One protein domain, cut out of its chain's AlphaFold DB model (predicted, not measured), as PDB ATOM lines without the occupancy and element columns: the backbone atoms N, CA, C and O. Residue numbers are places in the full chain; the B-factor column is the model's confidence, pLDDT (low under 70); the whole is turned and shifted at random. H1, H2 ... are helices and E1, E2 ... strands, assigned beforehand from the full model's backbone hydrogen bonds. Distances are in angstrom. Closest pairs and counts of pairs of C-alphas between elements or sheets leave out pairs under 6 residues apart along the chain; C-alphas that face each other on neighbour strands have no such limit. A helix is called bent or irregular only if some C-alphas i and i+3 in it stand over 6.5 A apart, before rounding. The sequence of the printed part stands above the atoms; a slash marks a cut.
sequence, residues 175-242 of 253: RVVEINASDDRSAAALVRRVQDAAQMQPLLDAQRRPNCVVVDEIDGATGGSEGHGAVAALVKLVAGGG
ATOM      1  N   ARG A 175     -37.290   1.712  37.485       81.25
ATOM      2  CA  ARG A 175     -37.080   0.949  36.255       81.25
ATOM      3  C   ARG A 175     -38.342   0.151  35.950       81.25
ATOM      4  O   ARG A 175     -38.653  -0.794  36.669       81.25
ATOM      5  N   VAL A 176     -39.047   0.528  34.891       82.38
ATOM      6  CA  VAL A 176     -40.267  -0.162  34.455       82.38
ATOM      7  C   VAL A 176     -39.899  -1.479  33.773       82.38
ATOM      8  O   VAL A 176     -39.070  -1.494  32.863       82.38
ATOM      9  N   VAL A 177     -40.497  -2.581  34.223       86.00
ATOM     10  CA  VAL A 177     -40.452  -3.887  33.556       86.00
ATOM     11  C   VAL A 177     -41.883  -4.287  33.241       86.00
ATOM     12  O   VAL A 177     -42.651  -4.607  34.145       86.00
ATOM     13  N   GLU A 178     -42.237  -4.225  31.966       86.00
ATOM     14  CA  GLU A 178     -43.562  -4.587  31.474       86.00
ATOM     15  C   GLU A 178     -43.634  -6.083  31.174       86.00
ATOM     16  O   GLU A 178     -42.724  -6.655  30.568       86.00
ATOM     17  N   ILE A 179     -44.718  -6.716  31.610       86.12
ATOM     18  CA  ILE A 179     -45.048  -8.104  31.312       86.12
ATOM     19  C   ILE A 179     -46.502  -8.128  30.842       86.12
ATOM     20  O   ILE A 179     -47.409  -7.892  31.640       86.12
ATOM     21  N   ASN A 180     -46.730  -8.429  29.564       86.19
ATOM     22  CA  ASN A 180     -48.079  -8.666  29.061       86.19
ATOM     23  C   ASN A 180     -48.547 -10.065  29.500       86.19
ATOM     24  O   ASN A 180     -47.919 -11.073  29.170       86.19
ATOM     25  N   ALA A 181     -49.628 -10.127  30.277       78.38
ATOM     26  CA  ALA A 181     -50.168 -11.377  30.790       78.38
ATOM     27  C   ALA A 181     -50.987 -12.161  29.755       78.38
ATOM     28  O   ALA A 181     -51.088 -13.380  29.886       78.38
ATOM     29  N   SER A 182     -51.562 -11.511  28.738       73.88
ATOM     30  CA  SER A 182     -52.402 -12.184  27.736       73.88
ATOM     31  C   SER A 182     -51.592 -13.077  26.782       73.88
ATOM     32  O   SER A 182     -52.094 -14.100  26.308       73.88
ATOM     33  N   ASP A 183     -50.315 -12.748  26.568       70.81
ATOM     34  CA  ASP A 183     -49.383 -13.548  25.767       70.81
ATOM     35  C   ASP A 183     -48.956 -14.844  26.481       70.81
ATOM     36  O   ASP A 183     -48.731 -15.882  25.843       70.81
ATOM     37  N   ASP A 184     -48.867 -14.822  27.816       68.12
ATOM     38  CA  ASP A 184     -48.475 -15.978  28.619       68.12
ATOM     39  C   ASP A 184     -49.688 -16.855  28.949       68.12
ATOM     40  O   ASP A 184     -50.346 -16.722  29.976       68.12
ATOM     41  N   ARG A 185     -49.926 -17.859  28.101       64.12
ATOM     42  CA  ARG A 185     -51.037 -18.819  28.252       64.12
ATOM     43  C   ARG A 185     -50.971 -19.709  29.502       64.12
ATOM     44  O   ARG A 185     -51.855 -20.538  29.674       64.12
ATOM     45  N   SER A 186     -49.949 -19.577  30.355       72.06
ATOM     46  CA  SER A 186     -49.813 -20.375  31.580       72.06
ATOM     47  C   SER A 186     -49.478 -19.514  32.801       72.06
ATOM     48  O   SER A 186     -48.526 -18.730  32.799       72.06
ATOM     49  N   ALA A 187     -50.216 -19.742  33.890       73.94
ATOM     50  CA  ALA A 187     -50.023 -19.079  35.181       73.94
ATOM     51  C   ALA A 187     -48.585 -19.202  35.720       73.94
ATOM     52  O   ALA A 187     -48.039 -18.259  36.290       73.94
ATOM     53  N   ALA A 188     -47.958 -20.366  35.529       77.62
ATOM     54  CA  ALA A 188     -46.616 -20.645  36.028       77.62
ATOM     55  C   ALA A 188     -45.531 -19.831  35.302       77.62
ATOM     56  O   ALA A 188     -44.583 -19.372  35.942       77.62
ATOM     57  N   ALA A 189     -45.670 -19.626  33.987       80.81
ATOM     58  CA  ALA A 189     -44.732 -18.810  33.218       80.81
ATOM     59  C   ALA A 189     -44.801 -17.335  33.636       80.81
ATOM     60  O   ALA A 189     -43.757 -16.724  33.866       80.81
ATOM     61  N   LEU A 190     -46.015 -16.806  33.825       81.56
ATOM     62  CA  LEU A 190     -46.228 -15.430  34.269       81.56
ATOM     63  C   LEU A 190     -45.609 -15.180  35.653       81.56
ATOM     64  O   LEU A 190     -44.841 -14.236  35.832       81.56
ATOM     65  N   VAL A 191     -45.886 -16.058  36.624       82.38
ATOM     66  CA  VAL A 191     -45.335 -15.944  37.987       82.38
ATOM     67  C   VAL A 191     -43.811 -15.985  37.970       82.38
ATOM     68  O   VAL A 191     -43.172 -15.180  38.644       82.38
ATOM     69  N   ARG A 192     -43.221 -16.881  37.172       83.88
ATOM     70  CA  ARG A 192     -41.767 -16.975  37.034       83.88
ATOM     71  C   ARG A 192     -41.171 -15.690  36.464       83.88
ATOM     72  O   ARG A 192     -40.204 -15.194  37.024       83.88
ATOM     73  N   ARG A 193     -41.758 -15.111  35.411       82.69
ATOM     74  CA  ARG A 193     -41.275 -13.842  34.836       82.69
ATOM     75  C   ARG A 193     -41.372 -12.686  35.821       82.69
ATOM     76  O   ARG A 193     -40.435 -11.901  35.920       82.69
ATOM     77  N   VAL A 194     -42.472 -12.596  36.570       83.81
ATOM     78  CA  VAL A 194     -42.636 -11.574  37.615       83.81
ATOM     79  C   VAL A 194     -41.592 -11.759  38.717       83.81
ATOM     80  O   VAL A 194     -40.989 -10.782  39.154       83.81
ATOM     81  N   GLN A 195     -41.336 -12.997  39.142       83.81
ATOM     82  CA  GLN A 195     -40.315 -13.302  40.141       83.81
ATOM     83  C   GLN A 195     -38.906 -12.964  39.636       83.81
ATOM     84  O   GLN A 195     -38.159 -12.286  40.342       83.81
ATOM     85  N   ASP A 196     -38.569 -13.367  38.413       83.19
ATOM     86  CA  ASP A 196     -37.293 -13.061  37.768       83.19
ATOM     87  C   ASP A 196     -37.105 -11.533  37.672       83.19
ATOM     88  O   ASP A 196     -36.084 -11.001  38.103       83.19
ATOM     89  N   ALA A 197     -38.126 -10.794  37.221       81.69
ATOM     90  CA  ALA A 197     -38.100  -9.332  37.137       81.69
ATOM     91  C   ALA A 197     -37.970  -8.643  38.508       81.69
ATOM     92  O   ALA A 197     -37.267  -7.635  38.638       81.69
ATOM     93  N   ALA A 198     -38.619  -9.180  39.543       77.25
ATOM     94  CA  ALA A 198     -38.536  -8.654  40.903       77.25
ATOM     95  C   ALA A 198     -37.170  -8.927  41.559       77.25
ATOM     96  O   ALA A 198     -36.687  -8.100  42.332       77.25
ATOM     97  N   GLN A 199     -36.539 -10.066  41.252       73.44
ATOM     98  CA  GLN A 199     -35.251 -10.479  41.821       73.44
ATOM     99  C   GLN A 199     -34.038  -9.944  41.045       73.44
ATOM    100  O   GLN A 199     -32.939  -9.869  41.598       73.44
ATOM    101  N   MET A 200     -34.211  -9.552  39.781       67.56
ATOM    102  CA  MET A 200     -33.136  -9.002  38.955       67.56
ATOM    103  C   MET A 200     -32.662  -7.643  39.474       67.56
ATOM    104  O   MET A 200     -33.225  -6.598  39.151       67.56
ATOM    105  N   GLN A 201     -31.561  -7.625  40.218       58.53
ATOM    106  CA  GLN A 201     -30.891  -6.377  40.557       58.53
ATOM    107  C   GLN A 201     -30.214  -5.801  39.298       58.53
ATOM    108  O   GLN A 201     -29.422  -6.506  38.666       58.53
ATOM    109  N   PRO A 202     -30.492  -4.547  38.891       58.84
ATOM    110  CA  PRO A 202     -29.851  -3.974  37.715       58.84
ATOM    111  C   PRO A 202     -28.352  -3.783  37.985       58.84
ATOM    112  O   PRO A 202     -27.946  -2.869  38.696       58.84
ATOM    113  N   LEU A 203     -27.526  -4.662  37.412       53.69
ATOM    114  CA  LEU A 203     -26.060  -4.590  37.490       53.69
ATOM    115  C   LEU A 203     -25.478  -3.436  36.653       53.69
ATOM    116  O   LEU A 203     -24.348  -3.024  36.882       53.69
ATOM    117  N   LEU A 204     -26.250  -2.926  35.688       55.53
ATOM    118  CA  LEU A 204     -25.826  -1.931  34.693       55.53
ATOM    119  C   LEU A 204     -26.350  -0.512  34.965       55.53
ATOM    120  O   LEU A 204     -25.969   0.419  34.263       55.53
ATOM    121  N   ASP A 205     -27.218  -0.330  35.963       55.88
ATOM    122  CA  ASP A 205     -27.754   0.989  36.310       55.88
ATOM    123  C   ASP A 205     -26.869   1.608  37.398       55.88
ATOM    124  O   ASP A 205     -26.908   1.185  38.557       55.88
ATOM    125  N   ALA A 206     -26.058   2.606  37.036       52.69
ATOM    126  CA  ALA A 206     -25.157   3.292  37.972       52.69
ATOM    127  C   ALA A 206     -25.916   3.933  39.156       52.69
ATOM    128  O   ALA A 206     -25.354   4.151  40.228       52.69
ATOM    129  N   GLN A 207     -27.214   4.181  38.972       56.62
ATOM    130  CA  GLN A 207     -28.143   4.793  39.910       56.62
ATOM    131  C   GLN A 207     -28.884   3.775  40.801       56.62
ATOM    132  O   GLN A 207     -29.604   4.193  41.707       56.62
ATOM    133  N   ARG A 208     -28.709   2.457  40.583       63.59
ATOM    134  CA  ARG A 208     -29.360   1.355  41.330       63.59
ATOM    135  C   ARG A 208     -30.867   1.576  41.554       63.59
ATOM    136  O   ARG A 208     -31.359   1.378  42.669       63.59
ATOM    137  N   ARG A 209     -31.603   2.009  40.521       70.06
ATOM    138  CA  ARG A 209     -33.041   2.290  40.651       70.06
ATOM    139  C   ARG A 209     -33.824   1.021  41.021       70.06
ATOM    140  O   ARG A 209     -33.506  -0.058  40.518       70.06
ATOM    141  N   PRO A 210     -34.854   1.128  41.881       77.00
ATOM    142  CA  PRO A 210     -35.739   0.008  42.175       77.00
ATOM    143  C   PRO A 210     -36.551  -0.392  40.933       77.00
ATOM    144  O   PRO A 210     -36.965   0.462  40.144       77.00
ATOM    145  N   ASN A 211     -36.803  -1.693  40.773       80.38
ATOM    146  CA  ASN A 211     -37.658  -2.203  39.703       80.38
ATOM    147  C   ASN A 211     -39.136  -1.979  40.055       80.38
ATOM    148  O   ASN A 211     -39.563  -2.249  41.178       80.38
ATOM    149  N   CYS A 212     -39.918  -1.533  39.078       85.88
ATOM    150  CA  CYS A 212     -41.374  -1.509  39.114       85.88
ATOM    151  C   CYS A 212     -41.877  -2.459  38.026       85.88
ATOM    152  O   CYS A 212     -41.628  -2.235  36.841       85.88
ATOM    153  N   VAL A 213     -42.534  -3.543  38.438       88.12
ATOM    154  CA  VAL A 213     -43.100  -4.529  37.514       88.12
ATOM    155  C   VAL A 213     -44.527  -4.111  37.180       88.12
ATOM    156  O   VAL A 213     -45.356  -3.983  38.080       88.12
ATOM    157  N   VAL A 214     -44.802  -3.903  35.896       89.06
ATOM    158  CA  VAL A 214     -46.134  -3.606  35.364       89.06
ATOM    159  C   VAL A 214     -46.629  -4.862  34.668       89.06
ATOM    160  O   VAL A 214     -45.998  -5.334  33.727       89.06
ATOM    161  N   VAL A 215     -47.735  -5.421  35.153       87.62
ATOM    162  CA  VAL A 215     -48.385  -6.570  34.518       87.62
ATOM    163  C   VAL A 215     -49.620  -6.059  33.787       87.62
ATOM    164  O   VAL A 215     -50.566  -5.619  34.444       87.62
ATOM    165  N   ASP A 216     -49.589  -6.074  32.456       88.06
ATOM    166  CA  ASP A 216     -50.691  -5.589  31.617       88.06
ATOM    167  C   ASP A 216     -51.602  -6.735  31.149       88.06
ATOM    168  O   ASP A 216     -51.211  -7.902  31.194       88.06
ATOM    169  N   GLU A 217     -52.832  -6.403  30.748       85.12
ATOM    170  CA  GLU A 217     -53.851  -7.336  30.231       85.12
ATOM    171  C   GLU A 217     -54.073  -8.579  31.116       85.12
ATOM    172  O   GLU A 217     -54.296  -9.700  30.648       85.12
ATOM    173  N   ILE A 218     -54.025  -8.382  32.440       78.44
ATOM    174  CA  ILE A 218     -54.234  -9.452  33.429       78.44
ATOM    175  C   ILE A 218     -55.598 -10.131  33.292       78.44
ATOM    176  O   ILE A 218     -55.747 -11.287  33.676       78.44
ATOM    177  N   ASP A 219     -56.591  -9.433  32.750       74.38
ATOM    178  CA  ASP A 219     -57.918  -9.957  32.459       74.38
ATOM    179  C   ASP A 219     -57.892 -10.944  31.284       74.38
ATOM    180  O   ASP A 219     -58.560 -11.979  31.352       74.38
ATOM    181  N   GLY A 220     -57.048 -10.714  30.275       69.69
ATOM    182  CA  GLY A 220     -56.825 -11.648  29.167       69.69
ATOM    183  C   GLY A 220     -56.295 -13.007  29.633       69.69
ATOM    184  O   GLY A 220     -56.720 -14.049  29.131       69.69
ATOM    185  N   ALA A 221     -55.458 -13.016  30.674       63.31
ATOM    186  CA  ALA A 221     -54.961 -14.246  31.280       63.31
ATOM    187  C   ALA A 221     -56.042 -15.020  32.057       63.31
ATOM    188  O   ALA A 221     -55.887 -16.221  32.245       63.31
ATOM    189  N   THR A 222     -57.141 -14.387  32.498       62.59
ATOM    190  CA  THR A 222     -58.169 -15.014  33.364       62.59
ATOM    191  C   THR A 222     -59.232 -15.841  32.634       62.59
ATOM    192  O   THR A 222     -59.960 -16.595  33.281       62.59
ATOM    193  N   GLY A 223     -59.310 -15.757  31.300       56.69
ATOM    194  CA  GLY A 223     -60.376 -16.366  30.487       56.69
ATOM    195  C   GLY A 223     -60.377 -17.902  30.386       56.69
ATOM    196  O   GLY A 223     -61.304 -18.470  29.813       56.69
ATOM    197  N   GLY A 224     -59.370 -18.589  30.940       61.34
ATOM    198  CA  GLY A 224     -59.283 -20.056  31.004       61.34
ATOM    199  C   GLY A 224     -59.313 -20.602  32.438       61.34
ATOM    200  O   GLY A 224     -59.099 -19.865  33.403       61.34
ATOM    201  N   SER A 225     -59.519 -21.917  32.599       57.66
ATOM    202  CA  SER A 225     -59.446 -22.607  33.906       57.66
ATOM    203  C   SER A 225     -58.100 -22.407  34.618       57.66
ATOM    204  O   SER A 225     -58.047 -22.387  35.846       57.66
ATOM    205  N   GLU A 226     -57.021 -22.199  33.861       59.16
ATOM    206  CA  GLU A 226     -55.672 -21.919  34.373       59.16
ATOM    207  C   GLU A 226     -55.465 -20.446  34.774       59.16
ATOM    208  O   GLU A 226     -54.627 -20.134  35.622       59.16
ATOM    209  N   GLY A 227     -56.267 -19.535  34.222       59.50
ATOM    210  CA  GLY A 227     -56.130 -18.089  34.382       59.50
ATOM    211  C   GLY A 227     -56.464 -17.557  35.768       59.50
ATOM    212  O   GLY A 227     -55.760 -16.716  36.328       59.50
ATOM    213  N   HIS A 228     -57.504 -18.127  36.375       62.38
ATOM    214  CA  HIS A 228     -57.863 -17.857  37.768       62.38
ATOM    215  C   HIS A 228     -56.735 -18.267  38.735       62.38
ATOM    216  O   HIS A 228     -56.570 -17.663  39.796       62.38
ATOM    217  N   GLY A 229     -55.913 -19.251  38.349       68.00
ATOM    218  CA  GLY A 229     -54.724 -19.657  39.097       68.00
ATOM    219  C   GLY A 229     -53.581 -18.641  39.028       68.00
ATOM    220  O   GLY A 229     -52.853 -18.491  40.007       68.00
ATOM    221  N   ALA A 230     -53.445 -17.903  37.919       70.31
ATOM    222  CA  ALA A 230     -52.373 -16.926  37.719       70.31
ATOM    223  C   ALA A 230     -52.484 -15.745  38.686       70.31
ATOM    224  O   ALA A 230     -51.539 -15.446  39.415       70.31
ATOM    225  N   VAL A 231     -53.663 -15.122  38.758       75.25
ATOM    226  CA  VAL A 231     -53.910 -13.983  39.656       75.25
ATOM    227  C   VAL A 231     -53.759 -14.406  41.118       75.25
ATOM    228  O   VAL A 231     -53.094 -13.724  41.895       75.25
ATOM    229  N   ALA A 232     -54.296 -15.573  41.493       74.69
ATOM    230  CA  ALA A 232     -54.145 -16.112  42.843       74.69
ATOM    231  C   ALA A 232     -52.673 -16.392  43.200       74.69
ATOM    232  O   ALA A 232     -52.240 -16.104  44.319       74.69
ATOM    233  N   ALA A 233     -51.886 -16.916  42.257       76.38
ATOM    234  CA  ALA A 233     -50.464 -17.168  42.456       76.38
ATOM    235  C   ALA A 233     -49.650 -15.869  42.570       76.38
ATOM    236  O   ALA A 233     -48.767 -15.795  43.423       76.38
ATOM    237  N   LEU A 234     -49.979 -14.831  41.793       77.62
ATOM    238  CA  LEU A 234     -49.364 -13.506  41.914       77.62
ATOM    239  C   LEU A 234     -49.664 -12.864  43.272       77.62
ATOM    240  O   LEU A 234     -48.749 -12.411  43.955       77.62
ATOM    241  N   VAL A 235     -50.924 -12.897  43.717       80.00
ATOM    242  CA  VAL A 235     -51.305 -12.404  45.049       80.00
ATOM    243  C   VAL A 235     -50.578 -13.187  46.143       80.00
ATOM    244  O   VAL A 235     -50.085 -12.593  47.099       80.00
ATOM    245  N   LYS A 236     -50.441 -14.509  45.993       79.88
ATOM    246  CA  LYS A 236     -49.692 -15.352  46.931       79.88
ATOM    247  C   LYS A 236     -48.193 -15.039  46.940       79.88
ATOM    248  O   LYS A 236     -47.607 -15.025  48.017       79.88
ATOM    249  N   LEU A 237     -47.579 -14.778  45.785       79.81
ATOM    250  CA  LEU A 237     -46.172 -14.370  45.677       79.81
ATOM    251  C   LEU A 237     -45.937 -13.056  46.434       79.81
ATOM    252  O   LEU A 237     -45.018 -12.941  47.240       79.81
ATOM    253  N   VAL A 238     -46.826 -12.093  46.215       76.12
ATOM    254  CA  VAL A 238     -46.776 -10.764  46.822       76.12
ATOM    255  C   VAL A 238     -47.030 -10.819  48.333       76.12
ATOM    256  O   VAL A 238     -46.294 -10.204  49.103       76.12
ATOM    257  N   ALA A 239     -48.038 -11.572  48.779       72.56
ATOM    258  CA  ALA A 239     -48.361 -11.731  50.197       72.56
ATOM    259  C   ALA A 239     -47.331 -12.600  50.944       72.56
ATOM    260  O   ALA A 239     -47.064 -12.376  52.123       72.56
ATOM    261  N   GLY A 240     -46.731 -13.579  50.262       59.91
ATOM    262  CA  GLY A 240     -45.708 -14.474  50.805       59.91
ATOM    263  C   GLY A 240     -44.313 -13.848  50.906       59.91
ATOM    264  O   GLY A 240     -43.493 -14.323  51.686       59.91
ATOM    265  N   GLY A 241     -44.047 -12.755  50.182       51.69
ATOM    266  CA  GLY A 241     -42.774 -12.022  50.220       51.69
ATOM    267  C   GLY A 241     -42.519 -11.207  51.499       51.69
ATOM    268  O   GLY A 241     -41.460 -10.600  51.629       51.69
ATOM    269  N   GLY A 242     -43.462 -11.184  52.449       39.31
ATOM    270  CA  GLY A 242     -43.360 -10.450  53.718       39.31
ATOM    271  C   GLY A 242     -42.682 -11.195  54.879       39.31
ATOM    272  O   GLY A 242     -42.672 -10.678  55.992       39.31
TER     273      GLY A 242
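Overview. This is residues 175 to 242 of the 253 residues of the protein "Chromosome transmission fidelity protein 18" of Monoraphidium neglectum (UniProt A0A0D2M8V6). A small two-stranded parallel sheet, E1 beside E2, has helix H1 packed over one face and running back against the strands, while the last helix, H3, starts beside the first turns of H1 and runs off with it as a narrow V. The short helix H2 sits at the corner before H3, and the long link from H1 to E2 reaches out to the other end of the longest axis. The printed part has 68 residues, with two named strands and three named helices in the order E1, H1, E2, H2, H3, and its class is mixed, helices and strands. It is only just compact, close to loose, with a radius of gyration of the C-alphas of 12.8 A, and it is only just flat, spanning 43 by 25 by 14 A.

Along the chain. Strand E1 covers residues 175 to 180, 16.3 A from first to last C-alpha, beginning at C-alpha 175 at (-37.080, 0.949, 36.255). Strand E2, residues 211 to 216, is 15.7 A long. Helix H1 covers residues 187 to 199 and is 18.3 A long, with C-alpha 187 at (-50.023, -19.079, 35.181). Helix H2 has four residues, 220 to 223; it is neither bent nor irregular, but only just: C-alphas 220 and 223 are 6.1 A apart. Helix H3, residues 227 to 240, is 19.8 A long and ends at C-alpha 240 at (-45.708, -14.474, 50.805).

Arrangement. E1 and E2 are parallel neighbours, with 23 degrees between their directions. The C-alphas of 177 and 213, which face each other, are 4.8 A apart. N 179 and O 214, at 2.8 A, and N 212 and O 175, at 2.8 A, are within hydrogen-bond range. E1, H1 and E2 form a strand-helix-strand unit, two parallel neighbour strands with a helix between them in the chain, and its crossover is right-handed. The closest C-alphas of H1 and E2 are those of Ala 198 and Asn 211, 6.6 A apart; those of E1 and H1 are Val 177 and Ala 197, at 6.9 A. H1 touches H3 with residues 187 to 191 alone, the closest C-alphas being those of Ala 187 and Ala 230, 4.1 A apart. Their lines stand at a shallow tilt of 30 degrees, the same way. H2 and H3 touch only at the corner, the closest C-alphas being those of Ala 221 and Gly 227, 5.1 A apart. H1 and H2 are close but not clearly touching, with the C-alphas of Ala 187 and Ala 221 7.9 A apart. H3 is apart from E1 and from E2. Every O i to N i+4 pair is within hydrogen-bond range in H1, and 8 of 10 are in H3; H2 is too short for such a pair, and its 1 pair of O i and N i+3 is not within range.

Size, cuts and confidence. The two C-alphas farthest apart are those of Ala 206 and Ser 225, at 43.2 A. The printed part has no cut. The link from H1 to E2, 11 residues, is long; those from E2 to H2 and from H2 to H3 are tight, and that from E1 to H1 is short. The mean pLDDT of the printed part is 72.7, and residues 184 to 185, 200 to 208, 220 to 229 and 240 to 242 are under 70.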